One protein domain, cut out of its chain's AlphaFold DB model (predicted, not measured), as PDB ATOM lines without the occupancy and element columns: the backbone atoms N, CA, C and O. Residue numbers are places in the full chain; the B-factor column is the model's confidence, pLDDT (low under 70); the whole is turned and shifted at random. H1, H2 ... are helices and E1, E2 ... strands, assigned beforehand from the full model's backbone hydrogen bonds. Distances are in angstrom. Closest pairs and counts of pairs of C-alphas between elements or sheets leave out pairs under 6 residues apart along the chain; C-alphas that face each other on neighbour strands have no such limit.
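AT A GLANCE: This is residues 8 to 80 and 89 to 128 of the 149 residues of an uncharacterized protein of Protaetiibacter larvae (UniProt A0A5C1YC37). One strongly twisted sheet of five strands is covered on one face by two helices, which cross each other near a right angle, while the other face has no named helix. H2 runs along the E4 and E3 side of the sheet, and H1 crosses slantwise over E1 and E2. The printed part has 113 residues, with H1, E1, E2, E3, E4, H2 and E5 along it; the sheet's order is E4, E3, E2, E1, E5, mixed, and the class is mixed, helices and strands. The whole is compact, with a radius of gyration of the C-alphas of 13.5 A and spans of 41 by 31 by 22 A.

HOW THE PARTS SIT: H1, residues 8 to 24, is on the sheet at a height of 9.3 A, over E1, residues 32 to 37, and E2, residues 43 to 51. It runs slantwise to the strands, at 34 degrees to E1 on the local plane; its closest C-alpha pair with E1 is Ile 17 and Phe 36, 7.6 A. E1 and E2 form a hairpin, with N 34 and O 46 at 2.8 A. E2 and E3, residues 54 to 61, form a hairpin, with N 47 and O 58 at 2.8 A. E3 and E4, residues 70 to 75, form a hairpin, with N 57 and O 74 at 2.8 A. E1 to E4 make a meander, each strand the antiparallel neighbour of the one before. H2, residues 92 to 111, is on the same face as H1, at a height of 9.8 A over E4 and E3. It runs along the strands, at 13 degrees to E4 on the local plane; the closest C-alphas of H2 and E4 are those of Ala 105 and Val 71, 5.6 A. H1, with residues 10 to 15 alone, touches residues 99 to 107 of H2; the closest C-alphas are those of Ala 14 and Leu 102, 5.3 A, and the lines are about perpendicular at 71 degrees, only just past steep. The edge strand E5, residues 124 to 127, is parallel to E1, with N 35 and O 124 at 2.8 A. In H1 and H2 every O i to N i+4 pair is within hydrogen-bond range.

IN THESE COORDINATES: H1 begins at C-alpha 8, (-37.886, -4.687, -26.718), and measures 24.5 A. E1 measures 16.1 A, E2 24.5 A, E3 22.8 A and E4 13.7 A. H2 measures 28.3 A and begins at C-alpha 92, (-42.702, 5.632, -13.443). E5 measures 9.9 A and ends at C-alpha 127, (-38.299, 9.753, -39.001).

THE WHOLE: The two C-alphas farthest apart are those of Gly 79 and Ala 115, 41.2 A. Residues 81 to 88 are not printed, and C-alphas 80 and 89 are 11.5 A apart across the cut. The link from H2 to E5, residues 112 to 123, is long. Mean pLDDT of the printed part is 87.6; residues 62 to 68 and 114 to 116 are under 70.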
ATOM      1  N   THR A   8     -38.966  -5.658 -26.933       95.75
ATOM      2  CA  THR A   8     -37.886  -4.687 -26.718       95.75
ATOM      3  C   THR A   8     -37.799  -3.667 -27.852       95.75
ATOM      4  O   THR A   8     -37.647  -2.471 -27.594       95.75
ATOM      5  N   GLU A   9     -37.933  -4.103 -29.107       95.12
ATOM      6  CA  GLU A   9     -37.934  -3.203 -30.266       95.12
ATOM      7  C   GLU A   9     -39.150  -2.279 -30.248       95.12
ATOM      8  O   GLU A   9     -39.002  -1.065 -30.395       95.12
ATOM      9  N   LYS A  10     -40.350  -2.820 -29.988       95.50
ATOM     10  CA  LYS A  10     -41.570  -2.006 -29.893       95.50
ATOM     11  C   LYS A  10     -41.462  -0.966 -28.782       95.50
ATOM     12  O   LYS A  10     -41.802   0.196 -28.997       95.50
ATOM     13  N   ARG A  11     -40.943  -1.364 -27.618       97.69
ATOM     14  CA  ARG A  11     -40.705  -0.456 -26.495       97.69
ATOM     15  C   ARG A  11     -39.705   0.640 -26.858       97.69
ATOM     16  O   ARG A  11     -39.971   1.808 -26.604       97.69
ATOM     17  N   THR A  12     -38.597   0.285 -27.501       97.62
ATOM     18  CA  THR A  12     -37.585   1.258 -27.945       97.62
ATOM     19  C   THR A  12     -38.180   2.281 -28.915       97.62
ATOM     20  O   THR A  12     -37.934   3.480 -28.785       97.62
ATOM     21  N   LEU A  13     -39.011   1.831 -29.858       97.00
ATOM     22  CA  LEU A  13     -39.726   2.720 -30.774       97.00
ATOM     23  C   LEU A  13     -40.726   3.620 -30.040       97.00
ATOM     24  O   LEU A  13     -40.797   4.808 -30.344       97.00
ATOM     25  N   ALA A  14     -41.458   3.092 -29.056       97.31
ATOM     26  CA  ALA A  14     -42.370   3.881 -28.232       97.31
ATOM     27  C   ALA A  14     -41.641   5.019 -27.498       97.31
ATOM     28  O   ALA A  14     -42.090   6.161 -27.566       97.31
ATOM     29  N   GLU A  15     -40.496   4.739 -26.870       98.00
ATOM     30  CA  GLU A  15     -39.672   5.760 -26.200       98.00
ATOM     31  C   GLU A  15     -39.161   6.817 -27.193       98.00
ATOM     32  O   GLU A  15     -39.199   8.014 -26.908       98.00
ATOM     33  N   ARG A  16     -38.743   6.403 -28.399       97.94
ATOM     34  CA  ARG A  16     -38.326   7.340 -29.456       97.94
ATOM     35  C   ARG A  16     -39.474   8.235 -29.919       97.94
ATOM     36  O   ARG A  16     -39.296   9.445 -30.035       97.94
ATOM     37  N   ILE A  17     -40.668   7.680 -30.115       97.44
ATOM     38  CA  ILE A  17     -41.874   8.462 -30.430       97.44
ATOM     39  C   ILE A  17     -42.190   9.443 -29.296       97.44
ATOM     40  O   ILE A  17     -42.497  10.605 -29.564       97.44
ATOM     41  N   MET A  18     -42.083   9.019 -28.032       97.50
ATOM     42  CA  MET A  18     -42.264   9.915 -26.887       97.50
ATOM     43  C   MET A  18     -41.261  11.067 -26.901       97.50
ATOM     44  O   MET A  18     -41.659  12.205 -26.658       97.50
ATOM     45  N   TRP A  19     -39.995  10.797 -27.215       97.19
ATOM     46  CA  TRP A  19     -38.949  11.815 -27.291       97.19
ATOM     47  C   TRP A  19     -39.238  12.865 -28.371       97.19
ATOM     48  O   TRP A  19     -39.211  14.065 -28.085       97.19
ATOM     49  N   HIS A  20     -39.617  12.422 -29.572       97.81
ATOM     50  CA  HIS A  20     -40.058  13.303 -30.659       97.81
ATOM     51  C   HIS A  20     -41.282  14.133 -30.263       97.81
ATOM     52  O   HIS A  20     -41.279  15.354 -30.407       97.81
ATOM     53  N   LEU A  21     -42.319  13.500 -29.707       96.31
ATOM     54  CA  LEU A  21     -43.523  14.203 -29.255       96.31
ATOM     55  C   LEU A  21     -43.192  15.247 -28.186       96.31
ATOM     56  O   LEU A  21     -43.673  16.373 -28.270       96.31
ATOM     57  N   ASN A  22     -42.334  14.921 -27.221       95.56
ATOM     58  CA  ASN A  22     -41.885  15.858 -26.196       95.56
ATOM     59  C   ASN A  22     -41.209  17.092 -26.832       95.56
ATOM     60  O   ASN A  22     -41.577  18.230 -26.545       95.56
ATOM     61  N   PHE A  23     -40.312  16.879 -27.799       95.75
ATOM     62  CA  PHE A  23     -39.618  17.957 -28.504       95.75
ATOM     63  C   PHE A  23     -40.544  18.827 -29.380       95.75
ATOM     64  O   PHE A  23     -40.529  20.058 -29.264       95.75
ATOM     65  N   HIS A  24     -41.360  18.223 -30.250       95.06
ATOM     66  CA  HIS A  24     -42.183  18.966 -31.216       95.06
ATOM     67  C   HIS A  24     -43.406  19.635 -30.587       95.06
ATOM     68  O   HIS A  24     -43.860  20.672 -31.063       95.06
ATOM     69  N   SER A  25     -43.925  19.083 -29.491       91.00
ATOM     70  CA  SER A  25     -45.161  19.548 -28.849       91.00
ATOM     71  C   SER A  25     -45.148  20.983 -28.329       91.00
ATOM     72  O   SER A  25     -46.221  21.532 -28.084       91.00
ATOM     73  N   THR A  26     -43.965  21.577 -28.172       90.75
ATOM     74  CA  THR A  26     -43.762  22.985 -27.792       90.75
ATOM     75  C   THR A  26     -43.488  23.906 -28.978       90.75
ATOM     76  O   THR A  26     -43.391  25.117 -28.806       90.75
ATOM     77  N   ARG A  27     -43.330  23.339 -30.177       92.38
ATOM     78  CA  ARG A  27     -42.906  24.034 -31.404       92.38
ATOM     79  C   ARG A  27     -43.967  24.022 -32.496       92.38
ATOM     80  O   ARG A  27     -43.841  24.769 -33.455       92.38
ATOM     81  N   MET A  28     -44.978  23.172 -32.351       90.88
ATOM     82  CA  MET A  28     -46.071  23.032 -33.300       90.88
ATOM     83  C   MET A  28     -47.342  23.657 -32.743       90.88
ATOM     84  O   MET A  28     -47.707  23.435 -31.585       90.88
ATOM     85  N   GLU A  29     -48.053  24.391 -33.590       89.56
ATOM     86  CA  GLU A  29     -49.376  24.895 -33.246       89.56
ATOM     87  C   GLU A  29     -50.408  23.766 -33.268       89.56
ATOM     88  O   GLU A  29     -50.394  22.898 -34.142       89.56
ATOM     89  N   LEU A  30     -51.314  23.775 -32.286       88.25
ATOM     90  CA  LEU A  30     -52.372  22.775 -32.172       88.25
ATOM     91  C   LEU A  30     -53.601  23.152 -33.016       88.25
ATOM     92  O   LEU A  30     -54.012  24.314 -33.012       88.25
ATOM     93  N   PRO A  31     -54.299  22.165 -33.605       90.44
ATOM     94  CA  PRO A  31     -53.949  20.752 -33.647       90.44
ATOM     95  C   PRO A  31     -52.891  20.466 -34.714       90.44
ATOM     96  O   PRO A  31     -52.850  21.120 -35.752       90.44
ATOM     97  N   VAL A  32     -52.103  19.424 -34.478       91.06
ATOM     98  CA  VAL A  32     -51.072  18.958 -35.407       91.06
ATOM     99  C   VAL A  32     -51.143  17.445 -35.545       91.06
ATOM    100  O   VAL A  32     -51.423  16.731 -34.583       91.06
ATOM    101  N   PHE A  33     -50.890  16.951 -36.752       91.56
ATOM    102  CA  PHE A  33     -50.709  15.530 -37.013       91.56
ATOM    103  C   PHE A  33     -49.235  15.247 -37.261       91.56
ATOM    104  O   PHE A  33     -48.587  15.947 -38.032       91.56
ATOM    105  N   TYR A  34     -48.727  14.193 -36.639       93.62
ATOM    106  CA  TYR A  34     -47.408  13.632 -36.874       93.62
ATOM    107  C   TYR A  34     -47.568  12.302 -37.591       93.62
ATOM    108  O   TYR A  34     -48.351  11.456 -37.154       93.62
ATOM    109  N   GLN A  35     -46.821  12.090 -38.665       92.94
ATOM    110  CA  GLN A  35     -46.718  10.790 -39.308       92.94
ATOM    111  C   GLN A  35     -45.321  10.231 -39.059       92.94
ATOM    112  O   GLN A  35     -44.349  10.641 -39.687       92.94
ATOM    113  N   PHE A  36     -45.242   9.298 -38.117       94.31
ATOM    114  CA  PHE A  36     -44.016   8.611 -37.746       94.31
ATOM    115  C   PHE A  36     -43.717   7.504 -38.746       94.31
ATOM    116  O   PHE A  36     -44.515   6.577 -38.901       94.31
ATOM    117  N   ALA A  37     -42.561   7.585 -39.395       92.50
ATOM    118  CA  ALA A  37     -41.984   6.477 -40.131       92.50
ATOM    119  C   ALA A  37     -41.199   5.576 -39.187       92.50
ATOM    120  O   ALA A  37     -40.299   6.028 -38.475       92.50
ATOM    121  N   LEU A  38     -41.577   4.305 -39.166       91.94
ATOM    122  CA  LEU A  38     -40.922   3.247 -38.414       91.94
ATOM    123  C   LEU A  38     -39.824   2.601 -39.288       91.94
ATOM    124  O   LEU A  38     -39.868   2.735 -40.515       91.94
ATOM    125  N   PRO A  39     -38.840   1.898 -38.693       91.06
ATOM    126  CA  PRO A  39     -37.637   1.441 -39.404       91.06
ATOM    127  C   PRO A  39     -37.895   0.544 -40.617       91.06
ATOM    128  O   PRO A  39     -37.120   0.538 -41.567       91.06
ATOM    129  N   ASP A  40     -38.982  -0.222 -40.598       86.62
ATOM    130  CA  ASP A  40     -39.362  -1.146 -41.665       86.62
ATOM    131  C   ASP A  40     -40.168  -0.466 -42.795       86.62
ATOM    132  O   ASP A  40     -40.637  -1.142 -43.720       86.62
ATOM    133  N   GLY A  41     -40.352   0.856 -42.718       85.56
ATOM    134  CA  GLY A  41     -41.173   1.662 -43.620       85.56
ATOM    135  C   GLY A  41     -42.647   1.739 -43.220       85.56
ATOM    136  O   GLY A  41     -43.449   2.292 -43.974       85.56
ATOM    137  N   ALA A  42     -43.032   1.181 -42.069       87.31
ATOM    138  CA  ALA A  42     -44.376   1.346 -41.547       87.31
ATOM    139  C   ALA A  42     -44.673   2.799 -41.145       87.31
ATOM    140  O   ALA A  42     -43.777   3.518 -40.711       87.31
ATOM    141  N   LEU A  43     -45.933   3.234 -41.267       88.25
ATOM    142  CA  LEU A  43     -46.350   4.599 -40.937       88.25
ATOM    143  C   LEU A  43     -47.397   4.592 -39.820       88.25
ATOM    144  O   LEU A  43     -48.437   3.944 -39.928       88.25
ATOM    145  N   MET A  44     -47.148   5.367 -38.766       90.56
ATOM    146  CA  MET A  44     -48.092   5.596 -37.673       90.56
ATOM    147  C   MET A  44     -48.511   7.064 -37.643       90.56
ATOM    148  O   MET A  44     -47.661   7.952 -37.644       90.56
ATOM    149  N   LEU A  45     -49.816   7.328 -37.585       91.25
ATOM    150  CA  LEU A  45     -50.337   8.686 -37.459       91.25
ATOM    151  C   LEU A  45     -50.632   8.990 -35.990       91.25
ATOM    152  O   LEU A  45     -51.292   8.204 -35.316       91.25
ATOM    153  N   VAL A  46     -50.194  10.144 -35.504       93.69
ATOM    154  CA  VAL A  46     -50.494  10.634 -34.158       93.69
ATOM    155  C   VAL A  46     -51.017  12.055 -34.261       93.69
ATOM    156  O   VAL A  46     -50.332  12.935 -34.766       93.69
ATOM    157  N   GLY A  47     -52.229  12.293 -33.785       92.38
ATOM    158  CA  GLY A  47     -52.827  13.623 -33.724       92.38
ATOM    159  C   GLY A  47     -52.702  14.175 -32.332       92.38
ATOM    160  O   GLY A  47     -53.058  13.504 -31.370       92.38
ATOM    161  N   ASP A  48     -52.235  15.404 -32.249       93.56
ATOM    162  CA  ASP A  48     -52.141  16.179 -31.033       93.56
ATOM    163  C   ASP A  48     -53.150  17.316 -31.106       93.56
ATOM    164  O   ASP A  48     -53.087  18.177 -31.988       93.56
ATOM    165  N   SER A  49     -54.138  17.287 -30.220       91.56
ATOM    166  CA  SER A  49     -55.261  18.213 -30.272       91.56
ATOM    167  C   SER A  49     -55.725  18.649 -28.890       91.56
ATOM    168  O   SER A  49     -55.460  18.020 -27.861       91.56
ATOM    169  N   ARG A  50     -56.442  19.775 -28.876       88.75
ATOM    170  CA  ARG A  50     -57.174  20.248 -27.703       88.75
ATOM    171  C   ARG A  50     -58.554  19.592 -27.691       88.75
ATOM    172  O   ARG A  50     -59.287  19.693 -28.670       88.75
ATOM    173  N   LYS A  51     -58.917  18.967 -26.572       83.31
ATOM    174  CA  LYS A  51     -60.264  18.475 -26.272       83.31
ATOM    175  C   LYS A  51     -60.789  19.197 -25.031       83.31
ATOM    176  O   LYS A  51     -60.518  18.792 -23.898       83.31
ATOM    177  N   GLY A  52     -61.502  20.301 -25.251       82.62
ATOM    178  CA  GLY A  52     -61.887  21.233 -24.186       82.62
ATOM    179  C   GLY A  52     -60.653  21.797 -23.471       82.62
ATOM    180  O   GLY A  52     -59.714  22.257 -24.113       82.62
ATOM    181  N   GLU A  53     -60.625  21.694 -22.142       83.06
ATOM    182  CA  GLU A  53     -59.499  22.116 -21.285       83.06
ATOM    183  C   GLU A  53     -58.353  21.084 -21.212       83.06
ATOM    184  O   GLU A  53     -57.523  21.127 -20.303       83.06
ATOM    185  N   ARG A  54     -58.342  20.077 -22.092       86.81
ATOM    186  CA  ARG A  54     -57.357  18.987 -22.079       86.81
ATOM    187  C   ARG A  54     -56.618  18.901 -23.405       86.81
ATOM    188  O   ARG A  54     -57.157  19.250 -24.450       86.81
ATOM    189  N   ARG A  55     -55.399  18.369 -23.359       90.94
ATOM    190  CA  ARG A  55     -54.622  17.971 -24.536       90.94
ATOM    191  C   ARG A  55     -54.685  16.452 -24.696       90.94
ATOM    192  O   ARG A  55     -54.555  15.723 -23.704       90.94
ATOM    193  N   SER A  56     -54.877  15.989 -25.922       92.62
ATOM    194  CA  SER A  56     -55.039  14.577 -26.260       92.62
ATOM    195  C   SER A  56     -54.124  14.199 -27.417       92.62
ATOM    196  O   SER A  56     -54.117  14.870 -28.444       92.62
ATOM    197  N   LEU A  57     -53.403  13.090 -27.255       94.56
ATOM    198  CA  LEU A  57     -52.763  12.366 -28.344       94.56
ATOM    199  C   LEU A  57     -53.656  11.207 -28.756       94.56
ATOM    200  O   LEU A  57     -54.042  10.384 -27.920       94.56
ATOM    201  N   VAL A  58     -53.947  11.122 -30.043       92.31
ATOM    202  CA  VAL A  58     -54.713  10.029 -30.632       92.31
ATOM    203  C   VAL A  58     -53.836   9.348 -31.669       92.31
ATOM    204  O   VAL A  58     -53.359   9.991 -32.595       92.31
ATOM    205  N   CYS A  59     -53.582   8.057 -31.485       91.88
ATOM    206  CA  CYS A  59     -52.800   7.249 -32.413       91.88
ATOM    207  C   CYS A  59     -53.757   6.536 -33.367       91.88
ATOM    208  O   CYS A  59     -54.651   5.819 -32.904       91.88
ATOM    209  N   TRP A  60     -53.541   6.687 -34.670       85.94
ATOM    210  CA  TRP A  60     -54.276   5.979 -35.707       85.94
ATOM    211  C   TRP A  60     -53.372   5.100 -36.561       85.94
ATOM    212  O   TRP A  60     -52.198   5.404 -36.794       85.94
ATOM    213  N   SER A  61     -53.965   4.046 -37.116       74.75
ATOM    214  CA  SER A  61     -53.391   3.356 -38.266       74.75
ATOM    215  C   SER A  61     -53.470   4.261 -39.499       74.75
ATOM    216  O   SER A  61     -54.562   4.674 -39.892       74.75
ATOM    217  N   ALA A  62     -52.335   4.569 -40.129       63.09
ATOM    218  CA  ALA A  62     -52.295   5.366 -41.355       63.09
ATOM    219  C   ALA A  62     -52.632   4.502 -42.587       63.09
ATOM    220  O   ALA A  62     -51.786   4.298 -43.446       63.09
ATOM    221  N   THR A  63     -53.842   3.944 -42.670       59.34
ATOM    222  CA  THR A  63     -54.276   3.176 -43.850       59.34
ATOM    223  C   THR A  63     -54.646   4.109 -45.001       59.34
ATOM    224  O   THR A  63     -55.296   5.128 -44.779       59.34
ATOM    225  N   GLY A  64     -54.274   3.752 -46.237       50.34
ATOM    226  CA  GLY A  64     -54.664   4.497 -47.445       50.34
ATOM    227  C   GLY A  64     -56.166   4.472 -47.746       50.34
ATOM    228  O   GLY A  64     -56.643   5.267 -48.549       50.34
ATOM    229  N   ASN A  65     -56.918   3.594 -47.075       48.69
ATOM    230  CA  ASN A  65     -58.371   3.505 -47.174       48.69
ATOM    231  C   ASN A  65     -59.044   4.322 -46.060       48.69
ATOM    232  O   ASN A  65     -58.547   4.383 -44.936       48.69
ATOM    233  N   ALA A  66     -60.188   4.921 -46.403       47.94
ATOM    234  CA  ALA A  66     -60.878   6.060 -45.781       47.94
ATOM    235  C   ALA A  66     -61.234   6.007 -44.273       47.94
ATOM    236  O   ALA A  66     -61.925   6.902 -43.788       47.94
ATOM    237  N   GLN A  67     -60.784   5.016 -43.501       56.97
ATOM    238  CA  GLN A  67     -61.056   4.923 -42.065       56.97
ATOM    239  C   GLN A  67     -59.773   4.646 -41.280       56.97
ATOM    240  O   GLN A  67     -59.371   3.504 -41.075       56.97
ATOM    241  N   ALA A  68     -59.139   5.718 -40.810       65.88
ATOM    242  CA  ALA A  68     -58.069   5.623 -39.832       65.88
ATOM    243  C   ALA A  68     -58.670   5.143 -38.496       65.88
ATOM    244  O   ALA A  68     -59.452   5.865 -37.872       65.88
ATOM    245  N   LEU A  69     -58.344   3.923 -38.054       77.00
ATOM    246  CA  LEU A  69     -58.841   3.406 -36.780       77.00
ATOM    247  C   LEU A  69     -58.043   4.010 -35.625       77.00
ATOM    248  O   LEU A  69     -56.813   3.964 -35.628       77.00
ATOM    249  N   THR A  70     -58.739   4.540 -34.620       82.88
ATOM    250  CA  THR A  70     -58.115   4.950 -33.358       82.88
ATOM    251  C   THR A  70     -57.631   3.716 -32.605       82.88
ATOM    252  O   THR A  70     -58.439   2.893 -32.178       82.88
ATOM    253  N   VAL A  71     -56.322   3.608 -32.398       84.69
ATOM    254  CA  VAL A  71     -55.700   2.467 -31.714       84.69
ATOM    255  C   VAL A  71     -55.379   2.788 -30.257       84.69
ATOM    256  O   VAL A  71     -55.496   1.934 -29.380       84.69
ATOM    257  N   ALA A  72     -54.993   4.031 -29.972       89.38
ATOM    258  CA  ALA A  72     -54.684   4.464 -28.617       89.38
ATOM    259  C   ALA A  72     -55.020   5.942 -28.413       89.38
ATOM    260  O   ALA A  72     -54.879   6.759 -29.319       89.38
ATOM    261  N   ILE A  73     -55.427   6.287 -27.190       91.62
ATOM    262  CA  ILE A  73     -55.642   7.673 -26.758       91.62
ATOM    263  C   ILE A  73     -54.840   7.917 -25.484       91.62
ATOM    264  O   ILE A  73     -54.976   7.178 -24.501       91.62
ATOM    265  N   ILE A  74     -54.030   8.969 -25.467       93.50
ATOM    266  CA  ILE A  74     -53.289   9.444 -24.299       93.50
ATOM    267  C   ILE A  74     -53.774  10.861 -23.996       93.50
ATOM    268  O   ILE A  74     -53.736  11.733 -24.849       93.50
ATOM    269  N   ASN A  75     -54.248  11.094 -22.776       92.00
ATOM    270  CA  ASN A  75     -54.742  12.401 -22.351       92.00
ATOM    271  C   ASN A  75     -53.804  12.958 -21.288       92.00
ATOM    272  O   ASN A  75     -53.421  12.206 -20.384       92.00
ATOM    273  N   ARG A  76     -53.493  14.259 -21.340       88.62
ATOM    274  CA  ARG A  76     -52.946  14.922 -20.149       88.62
ATOM    275  C   ARG A  76     -54.026  15.019 -19.068       88.62
ATOM    276  O   ARG A  76     -55.230  14.914 -19.334       88.62
ATOM    277  N   ALA A  77     -53.581  15.220 -17.830       82.50
ATOM    278  CA  ALA A  77     -54.473  15.524 -16.721       82.50
ATOM    279  C   ALA A  77     -55.289  16.798 -17.010       82.50
ATOM    280  O   ALA A  77     -54.846  17.696 -17.732       82.50
ATOM    281  N   ARG A  78     -56.496  16.882 -16.443       81.56
ATOM    282  CA  ARG A  78     -57.318  18.095 -16.548       81.56
ATOM    283  C   ARG A  78     -56.591  19.279 -15.907       81.56
ATOM    284  O   ARG A  78     -56.003  19.098 -14.849       81.56
ATOM    285  N   GLY A  79     -56.660  20.454 -16.532       77.69
ATOM    286  CA  GLY A  79     -56.044  21.677 -16.008       77.69
ATOM    287  C   GLY A  79     -54.525  21.751 -16.189       77.69
ATOM    288  O   GLY A  79     -53.919  22.724 -15.761       77.69
ATOM    289  N   SER A  80     -53.904  20.751 -16.828       82.31
ATOM    290  CA  SER A  80     -52.500  20.844 -17.238       82.31
ATOM    291  C   SER A  80     -52.325  21.844 -18.379       82.31
ATOM    292  O   SER A  80     -53.240  22.059 -19.180       82.31
ATOM    293  N   ASP A  89     -42.606  15.305 -16.117       86.25
ATOM    294  CA  ASP A  89     -42.980  14.927 -14.745       86.25
ATOM    295  C   ASP A  89     -43.888  13.690 -14.631       86.25
ATOM    296  O   ASP A  89     -44.714  13.568 -13.722       86.25
ATOM    297  N   LEU A  90     -43.743  12.728 -15.550       89.44
ATOM    298  CA  LEU A  90     -44.424  11.445 -15.408       89.44
ATOM    299  C   LEU A  90     -43.814  10.636 -14.263       89.44
ATOM    300  O   LEU A  90     -42.614  10.377 -14.222       89.44
ATOM    301  N   THR A  91     -44.674  10.121 -13.387       93.62
ATOM    302  CA  THR A  91     -44.282   9.031 -12.484       93.62
ATOM    303  C   THR A  91     -43.896   7.784 -13.294       93.62
ATOM    304  O   THR A  91     -44.453   7.575 -14.378       93.62
ATOM    305  N   PRO A  92     -43.057   6.877 -12.756       95.69
ATOM    306  CA  PRO A  92     -42.702   5.632 -13.443       95.69
ATOM    307  C   PRO A  92     -43.927   4.837 -13.919       95.69
ATOM    308  O   PRO A  92     -43.990   4.382 -15.053       95.69
ATOM    309  N   LYS A  93     -44.982   4.761 -13.096       95.56
ATOM    310  CA  LYS A  93     -46.231   4.068 -13.453       95.56
ATOM    311  C   LYS A  93     -46.981   4.732 -14.614       95.56
ATOM    312  O   LYS A  93     -47.633   4.048 -15.402       95.56
ATOM    313  N   GLN A  94     -46.953   6.061 -14.703       94.25
ATOM    314  CA  GLN A  94     -47.575   6.788 -15.812       94.25
ATOM    315  C   GLN A  94     -46.760   6.639 -17.093       94.25
ATOM    316  O   GLN A  94     -47.355   6.437 -18.149       94.25
ATOM    317  N   HIS A  95     -45.432   6.697 -16.988       95.50
ATOM    318  CA  HIS A  95     -44.519   6.457 -18.100       95.50
ATOM    319  C   HIS A  95     -44.731   5.054 -18.691       95.50
ATOM    320  O   HIS A  95     -45.100   4.959 -19.859       95.50
ATOM    321  N   GLU A  96     -44.728   3.996 -17.870       96.94
ATOM    322  CA  GLU A  96     -45.046   2.623 -18.307       96.94
ATOM    323  C   GLU A  96     -46.400   2.518 -19.024       96.94
ATOM    324  O   GLU A  96     -46.544   1.843 -20.046       96.94
ATOM    325  N   LYS A  97     -47.422   3.223 -18.522       95.62
ATOM    326  CA  LYS A  97     -48.755   3.234 -19.140       95.62
ATOM    327  C   LYS A  97     -48.751   3.901 -20.517       95.62
ATOM    328  O   LYS A  97     -49.507   3.477 -21.393       95.62
ATOM    329  N   VAL A  98     -47.973   4.966 -20.704       95.62
ATOM    330  CA  VAL A  98     -47.835   5.646 -22.002       95.62
ATOM    331  C   VAL A  98     -47.073   4.754 -22.976       95.62
ATOM    332  O   VAL A  98     -47.572   4.509 -24.075       95.62
ATOM    333  N   VAL A  99     -45.938   4.203 -22.546       97.25
ATOM    334  CA  VAL A  99     -45.129   3.266 -23.333       97.25
ATOM    335  C   VAL A  99     -45.975   2.079 -23.793       97.25
ATOM    336  O   VAL A  99     -46.032   1.799 -24.985       97.25
ATOM    337  N   GLY A 100     -46.741   1.443 -22.899       95.81
ATOM    338  CA  GLY A 100     -47.618   0.320 -23.257       95.81
ATOM    339  C   GLY A 100     -48.704   0.669 -24.288       95.81
ATOM    340  O   GLY A 100     -49.025  -0.145 -25.159       95.81
ATOM    341  N   LYS A 101     -49.243   1.897 -24.251       95.62
ATOM    342  CA  LYS A 101     -50.204   2.379 -25.260       95.62
ATOM    343  C   LYS A 101     -49.553   2.571 -26.626       95.62
ATOM    344  O   LYS A 101     -50.142   2.184 -27.632       95.62
ATOM    345  N   LEU A 102     -48.354   3.147 -26.660       95.94
ATOM    346  CA  LEU A 102     -47.605   3.342 -27.899       95.94
ATOM    347  C   LEU A 102     -47.123   2.010 -28.478       95.94
ATOM    348  O   LEU A 102     -47.289   1.789 -29.670       95.94
ATOM    349  N   THR A 103     -46.644   1.083 -27.647       95.38
ATOM    350  CA  THR A 103     -46.310  -0.291 -28.053       95.38
ATOM    351  C   THR A 103     -47.503  -0.987 -28.708       95.38
ATOM    352  O   THR A 103     -47.356  -1.560 -29.787       95.38
ATOM    353  N   THR A 104     -48.700  -0.878 -28.117       92.50
ATOM    354  CA  THR A 104     -49.942  -1.403 -28.718       92.50
ATOM    355  C   THR A 104     -50.231  -0.759 -30.080       92.50
ATOM    356  O   THR A 104     -50.590  -1.457 -31.028       92.50
ATOM    357  N   ALA A 105     -50.052   0.562 -30.207       92.12
ATOM    358  CA  ALA A 105     -50.246   1.270 -31.472       92.12
ATOM    359  C   ALA A 105     -49.245   0.823 -32.554       92.12
ATOM    360  O   ALA A 105     -49.651   0.516 -33.674       92.12
ATOM    361  N   ILE A 106     -47.964   0.709 -32.201       92.50
ATOM    362  CA  ILE A 106     -46.885   0.224 -33.073       92.50
ATOM    363  C   ILE A 106     -47.178  -1.199 -33.548       92.50
ATOM    364  O   ILE A 106     -47.068  -1.490 -34.739       92.50
ATOM    365  N   GLU A 107     -47.572  -2.085 -32.637       90.56
ATOM    366  CA  GLU A 107     -47.924  -3.461 -32.969       90.56
ATOM    367  C   GLU A 107     -49.115  -3.534 -33.923       90.56
ATOM    368  O   GLU A 107     -49.070  -4.265 -34.915       90.56
ATOM    369  N   TYR A 108     -50.165  -2.759 -33.652       88.12
ATOM    370  CA  TYR A 108     -51.339  -2.713 -34.512       88.12
ATOM    371  C   TYR A 108     -50.976  -2.260 -35.925       88.12
ATOM    372  O   TYR A 108     -51.395  -2.892 -36.894       88.12
ATOM    373  N   VAL A 109     -50.179  -1.196 -36.041       86.94
ATOM    374  CA  VAL A 109     -49.671  -0.686 -37.317       86.94
ATOM    375  C   VAL A 109     -48.937  -1.816 -38.051       86.94
ATOM    376  O   VAL A 109     -49.363  -2.197 -39.137       86.94
ATOM    377  N   HIS A 110     -47.943  -2.466 -37.442       86.12
ATOM    378  CA  HIS A 110     -47.198  -3.558 -38.093       86.12
ATOM    379  C   HIS A 110     -48.083  -4.725 -38.554       86.12
ATOM    380  O   HIS A 110     -47.935  -5.206 -39.683       86.12
ATOM    381  N   ARG A 111     -49.024  -5.174 -37.710       84.06
ATOM    382  CA  ARG A 111     -49.949  -6.271 -38.046       84.06
ATOM    383  C   ARG A 111     -50.859  -5.920 -39.222       84.06
ATOM    384  O   ARG A 111     -51.134  -6.782 -40.050       84.06
ATOM    385  N   ASN A 112     -51.272  -4.659 -39.321       79.81
ATOM    386  CA  ASN A 112     -52.203  -4.167 -40.338       79.81
ATOM    387  C   ASN A 112     -51.500  -3.371 -41.449       79.81
ATOM    388  O   ASN A 112     -52.115  -2.526 -42.099       79.81
ATOM    389  N   ARG A 113     -50.203  -3.627 -41.668       75.69
ATOM    390  CA  ARG A 113     -49.418  -2.957 -42.707       75.69
ATOM    391  C   ARG A 113     -49.993  -3.216 -44.098       75.69
ATOM    392  O   ARG A 113     -49.936  -4.353 -44.577       75.69
ATOM    393  N   ASP A 114     -50.453  -2.144 -44.736       69.88
ATOM    394  CA  ASP A 114     -51.016  -2.105 -46.088       69.88
ATOM    395  C   ASP A 114     -49.979  -1.525 -47.073       69.88
ATOM    396  O   ASP A 114     -49.162  -0.678 -46.707       69.88
ATOM    397  N   ALA A 115     -49.997  -1.992 -48.322       66.94
ATOM    398  CA  ALA A 115     -49.185  -1.447 -49.408       66.94
ATOM    399  C   ALA A 115     -49.602  -0.016 -49.793       66.94
ATOM    400  O   ALA A 115     -48.794   0.734 -50.332       66.94
ATOM    401  N   ASN A 116     -50.835   0.382 -49.474       66.56
ATOM    402  CA  ASN A 116     -51.385   1.704 -49.768       66.56
ATOM    403  C   ASN A 116     -51.099   2.743 -48.673       66.56
ATOM    404  O   ASN A 116     -51.811   3.736 -48.561       66.56
ATOM    405  N   TRP A 117     -50.119   2.526 -47.798       74.38
ATOM    406  CA  TRP A 117     -49.744   3.540 -46.814       74.38
ATOM    407  C   TRP A 117     -49.053   4.713 -47.492       74.38
ATOM    408  O   TRP A 117     -47.909   4.618 -47.930       74.38
ATOM    409  N   VAL A 118     -49.768   5.831 -47.571       74.62
ATOM    410  CA  VAL A 118     -49.280   7.034 -48.238       74.62
ATOM    411  C   VAL A 118     -48.844   8.061 -47.203       74.62
ATOM    412  O   VAL A 118     -49.458   8.224 -46.140       74.62
ATOM    413  N   ARG A 119     -47.765   8.780 -47.528       80.06
ATOM    414  CA  ARG A 119     -47.424  10.000 -46.804       80.06
ATOM    415  C   ARG A 119     -48.587  10.982 -46.877       80.06
ATOM    416  O   ARG A 119     -49.144  11.235 -47.940       80.06
ATOM    417  N   ARG A 120     -48.924  11.544 -45.728       78.81
ATOM    418  CA  ARG A 120     -49.976  12.532 -45.572       78.81
ATOM    419  C   ARG A 120     -49.398  13.926 -45.766       78.81
ATOM    420  O   ARG A 120     -48.478  14.305 -45.050       78.81
ATOM    421  N   GLY A 121     -49.934  14.681 -46.724       77.94
ATOM    422  CA  GLY A 121     -49.495  16.059 -46.991       77.94
ATOM    423  C   GLY A 121     -49.852  17.051 -45.876       77.94
ATOM    424  O   GLY A 121     -49.270  18.125 -45.792       77.94
ATOM    425  N   ASP A 122     -50.785  16.676 -45.002       82.56
ATOM    426  CA  ASP A 122     -51.283  17.452 -43.864       82.56
ATOM    427  C   ASP A 122     -50.665  17.031 -42.517       82.56
ATOM    428  O   ASP A 122     -51.063  17.536 -41.466       82.56
ATOM    429  N   ALA A 123     -49.692  16.113 -42.524       89.06
ATOM    430  CA  ALA A 123     -48.996  15.661 -41.326       89.06
ATOM    431  C   ALA A 123     -47.503  16.002 -41.383       89.06
ATOM    432  O   ALA A 123     -46.850  15.879 -42.418       89.06
ATOM    433  N   ALA A 124     -46.940  16.374 -40.237       92.38
ATOM    434  CA  ALA A 124     -45.505  16.519 -40.069       92.38
ATOM    435  C   ALA A 124     -44.863  15.132 -40.128       92.38
ATOM    436  O   ALA A 124     -45.137  14.273 -39.288       92.38
ATOM    437  N   TYR A 125     -44.024  14.901 -41.132       92.75
ATOM    438  CA  TYR A 125     -43.307  13.641 -41.259       92.75
ATOM    439  C   TYR A 125     -42.169  13.573 -40.241       92.75
ATOM    440  O   TYR A 125     -41.327  14.470 -40.191       92.75
ATOM    441  N   VAL A 126     -42.128  12.490 -39.470       95.38
ATOM    442  CA  VAL A 126     -41.098  12.242 -38.463       95.38
ATOM    443  C   VAL A 126     -40.408  10.928 -38.787       95.38
ATOM    444  O   VAL A 126     -41.042   9.874 -38.789       95.38
ATOM    445  N   ASP A 127     -39.103  10.969 -39.042       95.19
ATOM    446  CA  ASP A 127     -38.299   9.753 -39.001       95.19
ATOM    447  C   ASP A 127     -38.044   9.384 -37.537       95.19
ATOM    448  O   ASP A 127     -37.296  10.065 -36.836       95.19
ATOM    449  N   THR A 128     -38.671   8.297 -37.081       95.56
ATOM    450  CA  THR A 128     -38.571   7.839 -35.686       95.56
ATOM    451  C   THR A 128     -37.129   7.520 -35.299       95.56
ATOM    452  O   THR A 128     -36.791   7.554 -34.114       95.56
TER     453      THR A 128